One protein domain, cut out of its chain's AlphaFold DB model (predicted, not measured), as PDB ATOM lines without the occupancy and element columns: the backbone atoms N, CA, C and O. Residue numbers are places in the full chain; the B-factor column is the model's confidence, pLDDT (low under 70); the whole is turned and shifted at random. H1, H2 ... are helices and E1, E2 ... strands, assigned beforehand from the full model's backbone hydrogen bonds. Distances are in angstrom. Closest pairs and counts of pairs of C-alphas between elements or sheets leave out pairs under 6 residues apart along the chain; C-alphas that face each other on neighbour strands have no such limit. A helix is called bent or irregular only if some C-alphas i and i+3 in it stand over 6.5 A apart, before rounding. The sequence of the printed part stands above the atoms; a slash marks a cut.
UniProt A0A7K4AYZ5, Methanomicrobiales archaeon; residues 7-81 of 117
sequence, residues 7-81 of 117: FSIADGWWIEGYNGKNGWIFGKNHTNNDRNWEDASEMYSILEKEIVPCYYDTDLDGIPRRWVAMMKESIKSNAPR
ATOM      1  N   PHE A   7     -20.433 -22.943  45.648       96.31
ATOM      2  CA  PHE A   7     -20.595 -21.807  44.761       96.31
ATOM      3  C   PHE A   7     -20.887 -22.356  43.366       96.31
ATOM      4  O   PHE A   7     -20.003 -22.894  42.705       96.31
ATOM      5  N   SER A   8     -22.155 -22.320  42.971       93.44
ATOM      6  CA  SER A   8     -22.635 -22.896  41.713       93.44
ATOM      7  C   SER A   8     -23.932 -22.224  41.277       93.44
ATOM      8  O   SER A   8     -24.544 -21.485  42.047       93.44
ATOM      9  N   ILE A   9     -24.408 -22.546  40.078       91.50
ATOM     10  CA  ILE A   9     -25.785 -22.238  39.682       91.50
ATOM     11  C   ILE A   9     -26.805 -22.953  40.582       91.50
ATOM     12  O   ILE A   9     -26.494 -23.954  41.242       91.50
ATOM     13  N   ALA A  10     -28.034 -22.435  40.604       89.88
ATOM     14  CA  ALA A  10     -29.167 -23.041  41.294       89.88
ATOM     15  C   ALA A  10     -29.701 -24.241  40.499       89.88
ATOM     16  O   ALA A  10     -30.702 -24.111  39.802       89.88
ATOM     17  N   ASP A  11     -29.040 -25.394  40.606       87.69
ATOM     18  CA  ASP A  11     -29.480 -26.635  39.959       87.69
ATOM     19  C   ASP A  11     -29.431 -27.848  40.907       87.69
ATOM     20  O   ASP A  11     -28.697 -27.869  41.904       87.69
ATOM     21  N   GLY A  12     -30.253 -28.856  40.611       90.06
ATOM     22  CA  GLY A  12     -30.364 -30.110  41.348       90.06
ATOM     23  C   GLY A  12     -30.577 -29.917  42.853       90.06
ATOM     24  O   GLY A  12     -31.397 -29.112  43.297       90.06
ATOM     25  N   TRP A  13     -29.796 -30.651  43.654       91.69
ATOM     26  CA  TRP A  13     -29.895 -30.627  45.117       91.69
ATOM     27  C   TRP A  13     -29.616 -29.242  45.718       91.69
ATOM     28  O   TRP A  13     -30.060 -28.955  46.834       91.69
ATOM     29  N   TRP A  14     -28.871 -28.380  45.015       93.25
ATOM     30  CA  TRP A  14     -28.460 -27.088  45.557       93.25
ATOM     31  C   TRP A  14     -29.639 -26.126  45.695       93.25
ATOM     32  O   TRP A  14     -29.693 -25.373  46.665       93.25
ATOM     33  N   ILE A  15     -30.648 -26.235  44.822       91.75
ATOM     34  CA  ILE A  15     -31.922 -25.510  44.963       91.75
ATOM     35  C   ILE A  15     -32.615 -25.880  46.283       91.75
ATOM     36  O   ILE A  15     -33.184 -25.022  46.955       91.75
ATOM     37  N   GLU A  16     -32.553 -27.154  46.676       92.38
ATOM     38  CA  GLU A  16     -33.205 -27.659  47.889       92.38
ATOM     39  C   GLU A  16     -32.417 -27.367  49.173       92.38
ATOM     40  O   GLU A  16     -33.000 -27.298  50.261       92.38
ATOM     41  N   GLY A  17     -31.089 -27.281  49.061       92.62
ATOM     42  CA  GLY A  17     -30.164 -27.132  50.185       92.62
ATOM     43  C   GLY A  17     -29.756 -25.690  50.485       92.62
ATOM     44  O   GLY A  17     -29.385 -25.390  51.621       92.62
ATOM     45  N   TYR A  18     -29.817 -24.790  49.504       95.00
ATOM     46  CA  TYR A  18     -29.388 -23.406  49.675       95.00
ATOM     47  C   TYR A  18     -30.335 -22.614  50.578       95.00
ATOM     48  O   TYR A  18     -31.549 -22.610  50.390       95.00
ATOM     49  N   ASN A  19     -29.768 -21.886  51.543       94.62
ATOM     50  CA  ASN A  19     -30.541 -21.049  52.466       94.62
ATOM     51  C   ASN A  19     -30.072 -19.585  52.529       94.62
ATOM     52  O   ASN A  19     -30.480 -18.848  53.426       94.62
ATOM     53  N   GLY A  20     -29.194 -19.165  51.612       94.44
ATOM     54  CA  GLY A  20     -28.626 -17.812  51.600       94.44
ATOM     55  C   GLY A  20     -27.485 -17.575  52.589       94.44
ATOM     56  O   GLY A  20     -26.911 -16.493  52.600       94.44
ATOM     57  N   LYS A  21     -27.159 -18.555  53.442       96.06
ATOM     58  CA  LYS A  21     -26.127 -18.434  54.489       96.06
ATOM     59  C   LYS A  21     -25.087 -19.555  54.448       96.06
ATOM     60  O   LYS A  21     -24.119 -19.515  55.202       96.06
ATOM     61  N   ASN A  22     -25.280 -20.554  53.587       95.81
ATOM     62  CA  ASN A  22     -24.472 -21.771  53.510       95.81
ATOM     63  C   ASN A  22     -23.671 -21.922  52.202       95.81
ATOM     64  O   ASN A  22     -23.171 -23.010  51.914       95.81
ATOM     65  N   GLY A  23     -23.539 -20.845  51.428       96.38
ATOM     66  CA  GLY A  23     -22.795 -20.796  50.171       96.38
ATOM     67  C   GLY A  23     -23.274 -19.639  49.302       96.38
ATOM     68  O   GLY A  23     -23.872 -18.695  49.819       96.38
ATOM     69  N   TRP A  24     -23.057 -19.752  47.994       96.81
ATOM     70  CA  TRP A  24     -23.428 -18.750  46.998       96.81
ATOM     71  C   TRP A  24     -24.104 -19.389  45.788       96.81
ATOM     72  O   TRP A  24     -23.884 -20.562  45.468       96.81
ATOM     73  N   ILE A  25     -24.926 -18.587  45.116       94.88
ATOM     74  CA  ILE A  25     -25.582 -18.933  43.860       94.88
ATOM     75  C   ILE A  25     -25.376 -17.793  42.871       94.88
ATOM     76  O   ILE A  25     -25.528 -16.638  43.258       94.88
ATOM     77  N   PHE A  26     -25.103 -18.136  41.616       92.12
ATOM     78  CA  PHE A  26     -25.138 -17.225  40.467       92.12
ATOM     79  C   PHE A  26     -26.097 -17.760  39.387       92.12
ATOM     80  O   PHE A  26     -26.590 -18.887  39.498       92.12
ATOM     81  N   GLY A  27     -26.398 -16.955  38.369       84.31
ATOM     82  CA  GLY A  27     -27.193 -17.332  37.199       84.31
ATOM     83  C   GLY A  27     -28.705 -17.398  37.444       84.31
ATOM     84  O   GLY A  27     -29.414 -18.175  36.804       84.31
ATOM     85  N   LYS A  28     -29.236 -16.631  38.409       70.75
ATOM     86  CA  LYS A  28     -30.645 -16.742  38.852       70.75
ATOM     87  C   LYS A  28     -31.680 -16.053  37.946       70.75
ATOM     88  O   LYS A  28     -32.867 -16.320  38.121       70.75
ATOM     89  N   ASN A  29     -31.275 -15.181  37.016       62.59
ATOM     90  CA  ASN A  29     -32.175 -14.183  36.408       62.59
ATOM     91  C   ASN A  29     -32.250 -14.195  34.867       62.59
ATOM     92  O   ASN A  29     -32.565 -13.165  34.274       62.59
ATOM     93  N   HIS A  30     -32.011 -15.324  34.194       61.28
ATOM     94  CA  HIS A  30     -31.869 -15.308  32.730       61.28
ATOM     95  C   HIS A  30     -33.053 -15.952  31.996       61.28
ATOM     96  O   HIS A  30     -33.315 -17.149  32.104       61.28
ATOM     97  N   THR A  31     -33.757 -15.136  31.207       59.41
ATOM     98  CA  THR A  31     -34.811 -15.541  30.258       59.41
ATOM     99  C   THR A  31     -34.271 -15.863  28.861       59.41
ATOM    100  O   THR A  31     -35.023 -16.364  28.028       59.41
ATOM    101  N   ASN A  32     -32.986 -15.600  28.598       58.12
ATOM    102  CA  ASN A  32     -32.369 -15.719  27.277       58.12
ATOM    103  C   ASN A  32     -31.381 -16.896  27.181       58.12
ATOM    104  O   ASN A  32     -30.886 -17.403  28.189       58.12
ATOM    105  N   ASN A  33     -31.114 -17.343  25.950       61.53
ATOM    106  CA  ASN A  33     -30.302 -18.537  25.674       61.53
ATOM    107  C   ASN A  33     -28.779 -18.287  25.743       61.53
ATOM    108  O   ASN A  33     -28.024 -19.234  25.950       61.53
ATOM    109  N   ASP A  34     -28.324 -17.033  25.623       62.69
ATOM    110  CA  ASP A  34     -26.903 -16.659  25.733       62.69
ATOM    111  C   ASP A  34     -26.509 -16.398  27.192       62.69
ATOM    112  O   ASP A  34     -26.410 -15.265  27.655       62.69
ATOM    113  N   ARG A  35     -26.301 -17.487  27.938       69.31
ATOM    114  CA  ARG A  35     -26.024 -17.454  29.385       69.31
ATOM    115  C   ARG A  35     -24.560 -17.186  29.741       69.31
ATOM    116  O   ARG A  35     -24.260 -16.691  30.820       69.31
ATOM    117  N   ASN A  36     -23.630 -17.469  28.826       77.94
ATOM    118  CA  ASN A  36     -22.213 -17.597  29.177       77.94
ATOM    119  C   ASN A  36     -21.549 -16.307  29.684       77.94
ATOM    120  O   ASN A  36     -20.718 -16.379  30.585       77.94
ATOM    121  N   TRP A  37     -21.857 -15.141  29.106       84.81
ATOM    122  CA  TRP A  37     -21.189 -13.894  29.502       84.81
ATOM    123  C   TRP A  37     -21.754 -13.310  30.800       84.81
ATOM    124  O   TRP A  37     -20.998 -12.859  31.661       84.81
ATOM    125  N   GLU A  38     -23.077 -13.336  30.951       85.00
ATOM    126  CA  GLU A  38     -23.760 -12.815  32.137       85.00
ATOM    127  C   GLU A  38     -23.446 -13.670  33.368       85.00
ATOM    128  O   GLU A  38     -23.019 -13.121  34.387       85.00
ATOM    129  N   ASP A  39     -23.529 -15.001  33.238       87.75
ATOM    130  CA  ASP A  39     -23.167 -15.934  34.309       87.75
ATOM    131  C   ASP A  39     -21.699 -15.762  34.715       87.75
ATOM    132  O   ASP A  39     -21.383 -15.727  35.903       87.75
ATOM    133  N   ALA A  40     -20.789 -15.603  33.744       90.94
ATOM    134  CA  ALA A  40     -19.378 -15.369  34.034       90.94
ATOM    135  C   ALA A  40     -19.166 -14.048  34.786       90.94
ATOM    136  O   ALA A  40     -18.435 -14.017  35.776       90.94
ATOM    137  N   SER A  41     -19.812 -12.965  34.350       91.94
ATOM    138  CA  SER A  41     -19.720 -11.651  34.996       91.94
ATOM    139  C   SER A  41     -20.222 -11.685  36.444       91.94
ATOM    140  O   SER A  41     -19.542 -11.200  37.353       91.94
ATOM    141  N   GLU A  42     -21.377 -12.313  36.690       93.19
ATOM    142  CA  GLU A  42     -21.917 -12.480  38.044       93.19
ATOM    143  C   GLU A  42     -21.003 -13.367  38.898       93.19
ATOM    144  O   GLU A  42     -20.675 -13.007  40.031       93.19
ATOM    145  N   MET A  43     -20.519 -14.478  38.334       94.50
ATOM    146  CA  MET A  43     -19.594 -15.385  39.006       94.50
ATOM    147  C   MET A  43     -18.316 -14.655  39.445       94.50
ATOM    148  O   MET A  43     -17.917 -14.761  40.606       94.50
ATOM    149  N   TYR A  44     -17.692 -13.873  38.559       95.81
ATOM    150  CA  TYR A  44     -16.505 -13.086  38.905       95.81
ATOM    151  C   TYR A  44     -16.810 -12.010  39.947       95.81
ATOM    152  O   TYR A  44     -16.040 -11.851  40.893       95.81
ATOM    153  N   SER A  45     -17.944 -11.314  39.830       96.81
ATOM    154  CA  SER A  45     -18.329 -10.285  40.798       96.81
ATOM    155  C   SER A  45     -18.521 -10.867  42.202       96.81
ATOM    156  O   SER A  45     -18.049 -10.272  43.170       96.81
ATOM    157  N   ILE A  46     -19.183 -12.021  42.335       97.12
ATOM    158  CA  ILE A  46     -19.357 -12.702  43.629       97.12
ATOM    159  C   ILE A  46     -18.006 -13.193  44.157       97.12
ATOM    160  O   ILE A  46     -17.700 -13.028  45.342       97.12
ATOM    161  N   LEU A  47     -17.170 -13.767  43.288       97.38
ATOM    162  CA  LEU A  47     -15.852 -14.254  43.676       97.38
ATOM    163  C   LEU A  47     -14.989 -13.126  44.262       97.38
ATOM    164  O   LEU A  47     -14.448 -13.278  45.356       97.38
ATOM    165  N   GLU A  48     -14.905 -11.994  43.565       97.88
ATOM    166  CA  GLU A  48     -14.064 -10.854  43.942       97.88
ATOM    167  C   GLU A  48     -14.615 -10.075  45.139       97.88
ATOM    168  O   GLU A  48     -13.857  -9.697  46.029       97.88
ATOM    169  N   LYS A  49     -15.929  -9.821  45.184       98.00
ATOM    170  CA  LYS A  49     -16.522  -8.912  46.180       98.00
ATOM    171  C   LYS A  49     -17.023  -9.619  47.431       98.00
ATOM    172  O   LYS A  49     -17.180  -8.973  48.464       98.00
ATOM    173  N   GLU A  50     -17.285 -10.922  47.357       97.12
ATOM    174  CA  GLU A  50     -17.843 -11.676  48.479       97.12
ATOM    175  C   GLU A  50     -16.930 -12.805  48.945       97.12
ATOM    176  O   GLU A  50     -16.552 -12.823  50.117       97.12
ATOM    177  N   ILE A  51     -16.573 -13.740  48.060       97.69
ATOM    178  CA  ILE A  51     -15.879 -14.978  48.451       97.69
ATOM    179  C   ILE A  51     -14.449 -14.682  48.902       97.69
ATOM    180  O   ILE A  51     -14.066 -15.076  50.003       97.69
ATOM    181  N   VAL A  52     -13.671 -13.974  48.075       97.94
ATOM    182  CA  VAL A  52     -12.268 -13.647  48.366       97.94
ATOM    183  C   VAL A  52     -12.150 -12.824  49.660       97.94
ATOM    184  O   VAL A  52     -11.429 -13.267  50.556       97.94
ATOM    185  N   PRO A  53     -12.898 -11.717  49.857       97.56
ATOM    186  CA  PRO A  53     -12.871 -10.981  51.116       97.56
ATOM    187  C   PRO A  53     -13.314 -11.834  52.306       97.56
ATOM    188  O   PRO A  53     -12.665 -11.806  53.338       97.56
ATOM    189  N   CYS A  54     -14.371 -12.643  52.175       96.75
ATOM    190  CA  CYS A  54     -14.856 -13.491  53.270       96.75
ATOM    191  C   CYS A  54     -13.825 -14.534  53.732       96.75
ATOM    192  O   CYS A  54     -13.773 -14.861  54.919       96.75
ATOM    193  N   TYR A  55     -13.032 -15.074  52.804       96.94
ATOM    194  CA  TYR A  55     -12.014 -16.077  53.107       96.94
ATOM    195  C   TYR A  55     -10.738 -15.468  53.705       96.94
ATOM    196  O   TYR A  55     -10.158 -16.058  54.613       96.94
ATOM    197  N   TYR A  56     -10.301 -14.305  53.209       97.44
ATOM    198  CA  TYR A  56      -9.050 -13.670  53.644       97.44
ATOM    199  C   TYR A  56      -9.220 -12.641  54.774       97.44
ATOM    200  O   TYR A  56      -8.220 -12.246  55.376       97.44
ATOM    201  N   ASP A  57     -10.452 -12.241  55.105       96.31
ATOM    202  CA  ASP A  57     -10.776 -11.439  56.291       96.31
ATOM    203  C   ASP A  57     -10.578 -12.275  57.562       96.31
ATOM    204  O   ASP A  57     -11.476 -12.976  58.042       96.31
ATOM    205  N   THR A  58      -9.341 -12.257  58.050       96.75
ATOM    206  CA  THR A  58      -8.856 -13.043  59.181       96.75
ATOM    207  C   THR A  58      -8.615 -12.150  60.393       96.75
ATOM    208  O   THR A  58      -8.233 -10.988  60.267       96.75
ATOM    209  N   ASP A  59      -8.867 -12.691  61.585       93.88
ATOM    210  CA  ASP A  59      -8.549 -12.009  62.838       93.88
ATOM    211  C   ASP A  59      -7.047 -12.097  63.184       93.88
ATOM    212  O   ASP A  59      -6.238 -12.624  62.420       93.88
ATOM    213  N   LEU A  60      -6.666 -11.582  64.358       94.12
ATOM    214  CA  LEU A  60      -5.284 -11.624  64.858       94.12
ATOM    215  C   LEU A  60      -4.723 -13.053  64.988       94.12
ATOM    216  O   LEU A  60      -3.507 -13.225  64.948       94.12
ATOM    217  N   ASP A  61      -5.592 -14.060  65.113       95.44
ATOM    218  CA  ASP A  61      -5.219 -15.473  65.207       95.44
ATOM    219  C   ASP A  61      -5.149 -16.149  63.820       95.44
ATOM    220  O   ASP A  61      -4.895 -17.351  63.720       95.44
ATOM    221  N   GLY A  62      -5.393 -15.400  62.736       95.25
ATOM    222  CA  GLY A  62      -5.421 -15.907  61.365       95.25
ATOM    223  C   GLY A  62      -6.712 -16.652  61.005       95.25
ATOM    224  O   GLY A  62      -6.731 -17.411  60.036       95.25
ATOM    225  N   ILE A  63      -7.794 -16.475  61.771       96.56
ATOM    226  CA  ILE A  63      -9.040 -17.229  61.597       96.56
ATOM    227  C   ILE A  63     -10.079 -16.386  60.845       96.56
ATOM    228  O   ILE A  63     -10.508 -15.345  61.352       96.56
ATOM    229  N   PRO A  64     -10.600 -16.859  59.696       97.25
ATOM    230  CA  PRO A  64     -11.668 -16.166  58.990       97.25
ATOM    231  C   PRO A  64     -13.025 -16.480  59.629       97.25
ATOM    232  O   PRO A  64     -13.722 -17.434  59.273       97.25
ATOM    233  N   ARG A  65     -13.413 -15.689  60.637       97.25
ATOM    234  CA  ARG A  65     -14.603 -15.945  61.475       97.25
ATOM    235  C   ARG A  65     -15.891 -16.043  60.660       97.25
ATOM    236  O   ARG A  65     -16.722 -16.910  60.941       97.25
ATOM    237  N   ARG A  66     -16.048 -15.188  59.644       96.56
ATOM    238  CA  ARG A  66     -17.217 -15.193  58.753       96.56
ATOM    239  C   ARG A  66     -17.280 -16.477  57.931       96.56
ATOM    240  O   ARG A  66     -18.327 -17.124  57.904       96.56
ATOM    241  N   TRP A  67     -16.156 -16.893  57.352       97.69
ATOM    242  CA  TRP A  67     -16.051 -18.154  56.625       97.69
ATOM    243  C   TRP A  67     -16.409 -19.345  57.519       97.69
ATOM    244  O   TRP A  67     -17.288 -20.135  57.181       97.69
ATOM    245  N   VAL A  68     -15.820 -19.427  58.717       97.56
ATOM    246  CA  VAL A  68     -16.103 -20.497  59.690       97.56
ATOM    247  C   VAL A  68     -17.582 -20.524  60.090       97.56
ATOM    248  O   VAL A  68     -18.163 -21.603  60.242       97.56
ATOM    249  N   ALA A  69     -18.220 -19.363  60.254       97.75
ATOM    250  CA  ALA A  69     -19.652 -19.286  60.530       97.75
ATOM    251  C   ALA A  69     -20.484 -19.875  59.378       97.75
ATOM    252  O   ALA A  69     -21.387 -20.675  59.632       97.75
ATOM    253  N   MET A  70     -20.138 -19.562  58.126       97.88
ATOM    254  CA  MET A  70     -20.782 -20.163  56.954       97.88
ATOM    255  C   MET A  70     -20.534 -21.674  56.882       97.88
ATOM    256  O   MET A  70     -21.461 -22.431  56.595       97.88
ATOM    257  N   MET A  71     -19.318 -22.148  57.190       98.00
ATOM    258  CA  MET A  71     -19.011 -23.585  57.223       98.00
ATOM    259  C   MET A  71     -19.918 -24.308  58.226       98.00
ATOM    260  O   MET A  71     -20.532 -25.325  57.899       98.00
ATOM    261  N   LYS A  72     -20.062 -23.756  59.439       97.94
ATOM    262  CA  LYS A  72     -20.961 -24.291  60.473       97.94
ATOM    263  C   LYS A  72     -22.416 -24.299  60.007       97.94
ATOM    264  O   LYS A  72     -23.112 -25.289  60.228       97.94
ATOM    265  N   GLU A  73     -22.865 -23.244  59.332       97.62
ATOM    266  CA  GLU A  73     -24.214 -23.176  58.768       97.62
ATOM    267  C   GLU A  73     -24.426 -24.212  57.649       97.62
ATOM    268  O   GLU A  73     -25.471 -24.862  57.608       97.62
ATOM    269  N   SER A  74     -23.421 -24.467  56.802       96.81
ATOM    270  CA  SER A  74     -23.445 -25.542  55.793       96.81
ATOM    271  C   SER A  74     -23.569 -26.929  56.421       96.81
ATOM    272  O   SER A  74     -24.309 -27.774  55.914       96.81
ATOM    273  N   ILE A  75     -22.904 -27.184  57.551       97.12
ATOM    274  CA  ILE A  75     -23.071 -28.441  58.295       97.12
ATOM    275  C   ILE A  75     -24.486 -28.518  58.870       97.12
ATOM    276  O   ILE A  75     -25.205 -29.484  58.612       97.12
ATOM    277  N   LYS A  76     -24.898 -27.486  59.613       96.69
ATOM    278  CA  LYS A  76     -26.175 -27.426  60.331       96.69
ATOM    279  C   LYS A  76     -27.379 -27.604  59.407       96.69
ATOM    280  O   LYS A  76     -28.299 -28.344  59.747       96.69
ATOM    281  N   SER A  77     -27.375 -26.938  58.255       94.94
ATOM    282  CA  SER A  77     -28.476 -26.988  57.286       94.94
ATOM    283  C   SER A  77     -28.514 -28.307  56.509       94.94
ATOM    284  O   SER A  77     -29.583 -28.899  56.350       94.94
ATOM    285  N   ASN A  78     -27.356 -28.808  56.065       94.50
ATOM    286  CA  ASN A  78     -27.311 -29.925  55.122       94.50
ATOM    287  C   ASN A  78     -27.227 -31.305  55.792       94.50
ATOM    288  O   ASN A  78     -27.824 -32.254  55.290       94.50
ATOM    289  N   ALA A  79     -26.512 -31.450  56.912       94.31
ATOM    290  CA  ALA A  79     -26.303 -32.751  57.556       94.31
ATOM    291  C   ALA A  79     -27.607 -33.492  57.930       94.31
ATOM    292  O   ALA A  79     -27.721 -34.674  57.596       94.31
ATOM    293  N   PRO A  80     -28.615 -32.857  58.565       92.81
ATOM    294  CA  PRO A  80     -29.863 -33.554  58.878       92.81
ATOM    295  C   PRO A  80     -30.724 -33.804  57.631       92.81
ATOM    296  O   PRO A  80     -31.403 -34.828  57.537       92.81
ATOM    297  N   ARG A  81     -30.700 -32.881  56.660       91.88
ATOM    298  CA  ARG A  81     -31.578 -32.919  55.484       91.88
ATOM    299  C   ARG A  81     -31.117 -33.957  54.464       91.88
ATOM    300  O   ARG A  81     -31.934 -34.743  53.999       91.88
TER     301      ARG A  81
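AT A GLANCE: This is residues 7 to 81 of the 117 residues of a protein of Methanomicrobiales archaeon (UniProt A0A7K4AYZ5). Two long helices, H2 and H3, meet near their ends in an L, and in the angle between them sits a small pair of parallel strands, E1 and E2, with the short helix H1. H2 lies along the longest axis, with a loop beyond each of its ends. The printed part has 75 residues, with three named helices and two named strands in the order E1 H1 E2 H2 H3, and is mostly helix. It is loose, with a radius of gyration of the C-alphas of 14.4 A, and spans 47 by 31 by 11 A.

HOW THE PARTS SIT: E1, residues 7 to 9, and E2, residues 23 to 26, are parallel neighbours at 36 degrees, with N 26 and O 8 3.4 A apart, within hydrogen-bond range. With H1, residues 13 to 17, they form a strand-helix-strand unit, two parallel neighbour strands with a helix between, its crossover right-handed. The closest C-alphas of E2 and H2, residues 36 to 56, are Phe 26 and Met 43, 6.0 A apart. H2 residues 54 to 55 touch residues 66 to 67 of H3, residues 65 to 81, closest at C-alphas Tyr 55 and Trp 67, 5.7 A; the helices run opposite ways at a steep tilt of 65 degrees. H1 and H3 only just touch, with 3 pairs of C-alphas within 8 A, the closest Gly 17 and Asn 78, 6.3 A. H1 and H2 are apart. The O i to N i+4 pairs are within hydrogen-bond range throughout H1, in 15 of 17 in H2 and 11 of 13 in H3.

IN THESE COORDINATES: E1 begins at C-alpha 7 (-20.595, -21.807, 44.761) and measures 7.3 A; E2 measures 10.6 A and H1 6.2 A. H2 measures 28.1 A, with a kink of 29 degrees near residue 47. H3 measures 24.7 A and ends at C-alpha 81 (-31.578, -32.919, 55.484). H2 and H3 are only just irregular: C-alphas 49 and 52 are 6.7 A apart, and C-alphas 77 and 80 are 6.9 A apart.

THE WHOLE: The two C-alphas farthest apart, Asn 33 and Leu 60, are 47.0 A apart. The printed part has no cut and no long link. Its mean pLDDT is 91.1; residues 29 to 35 are under 70.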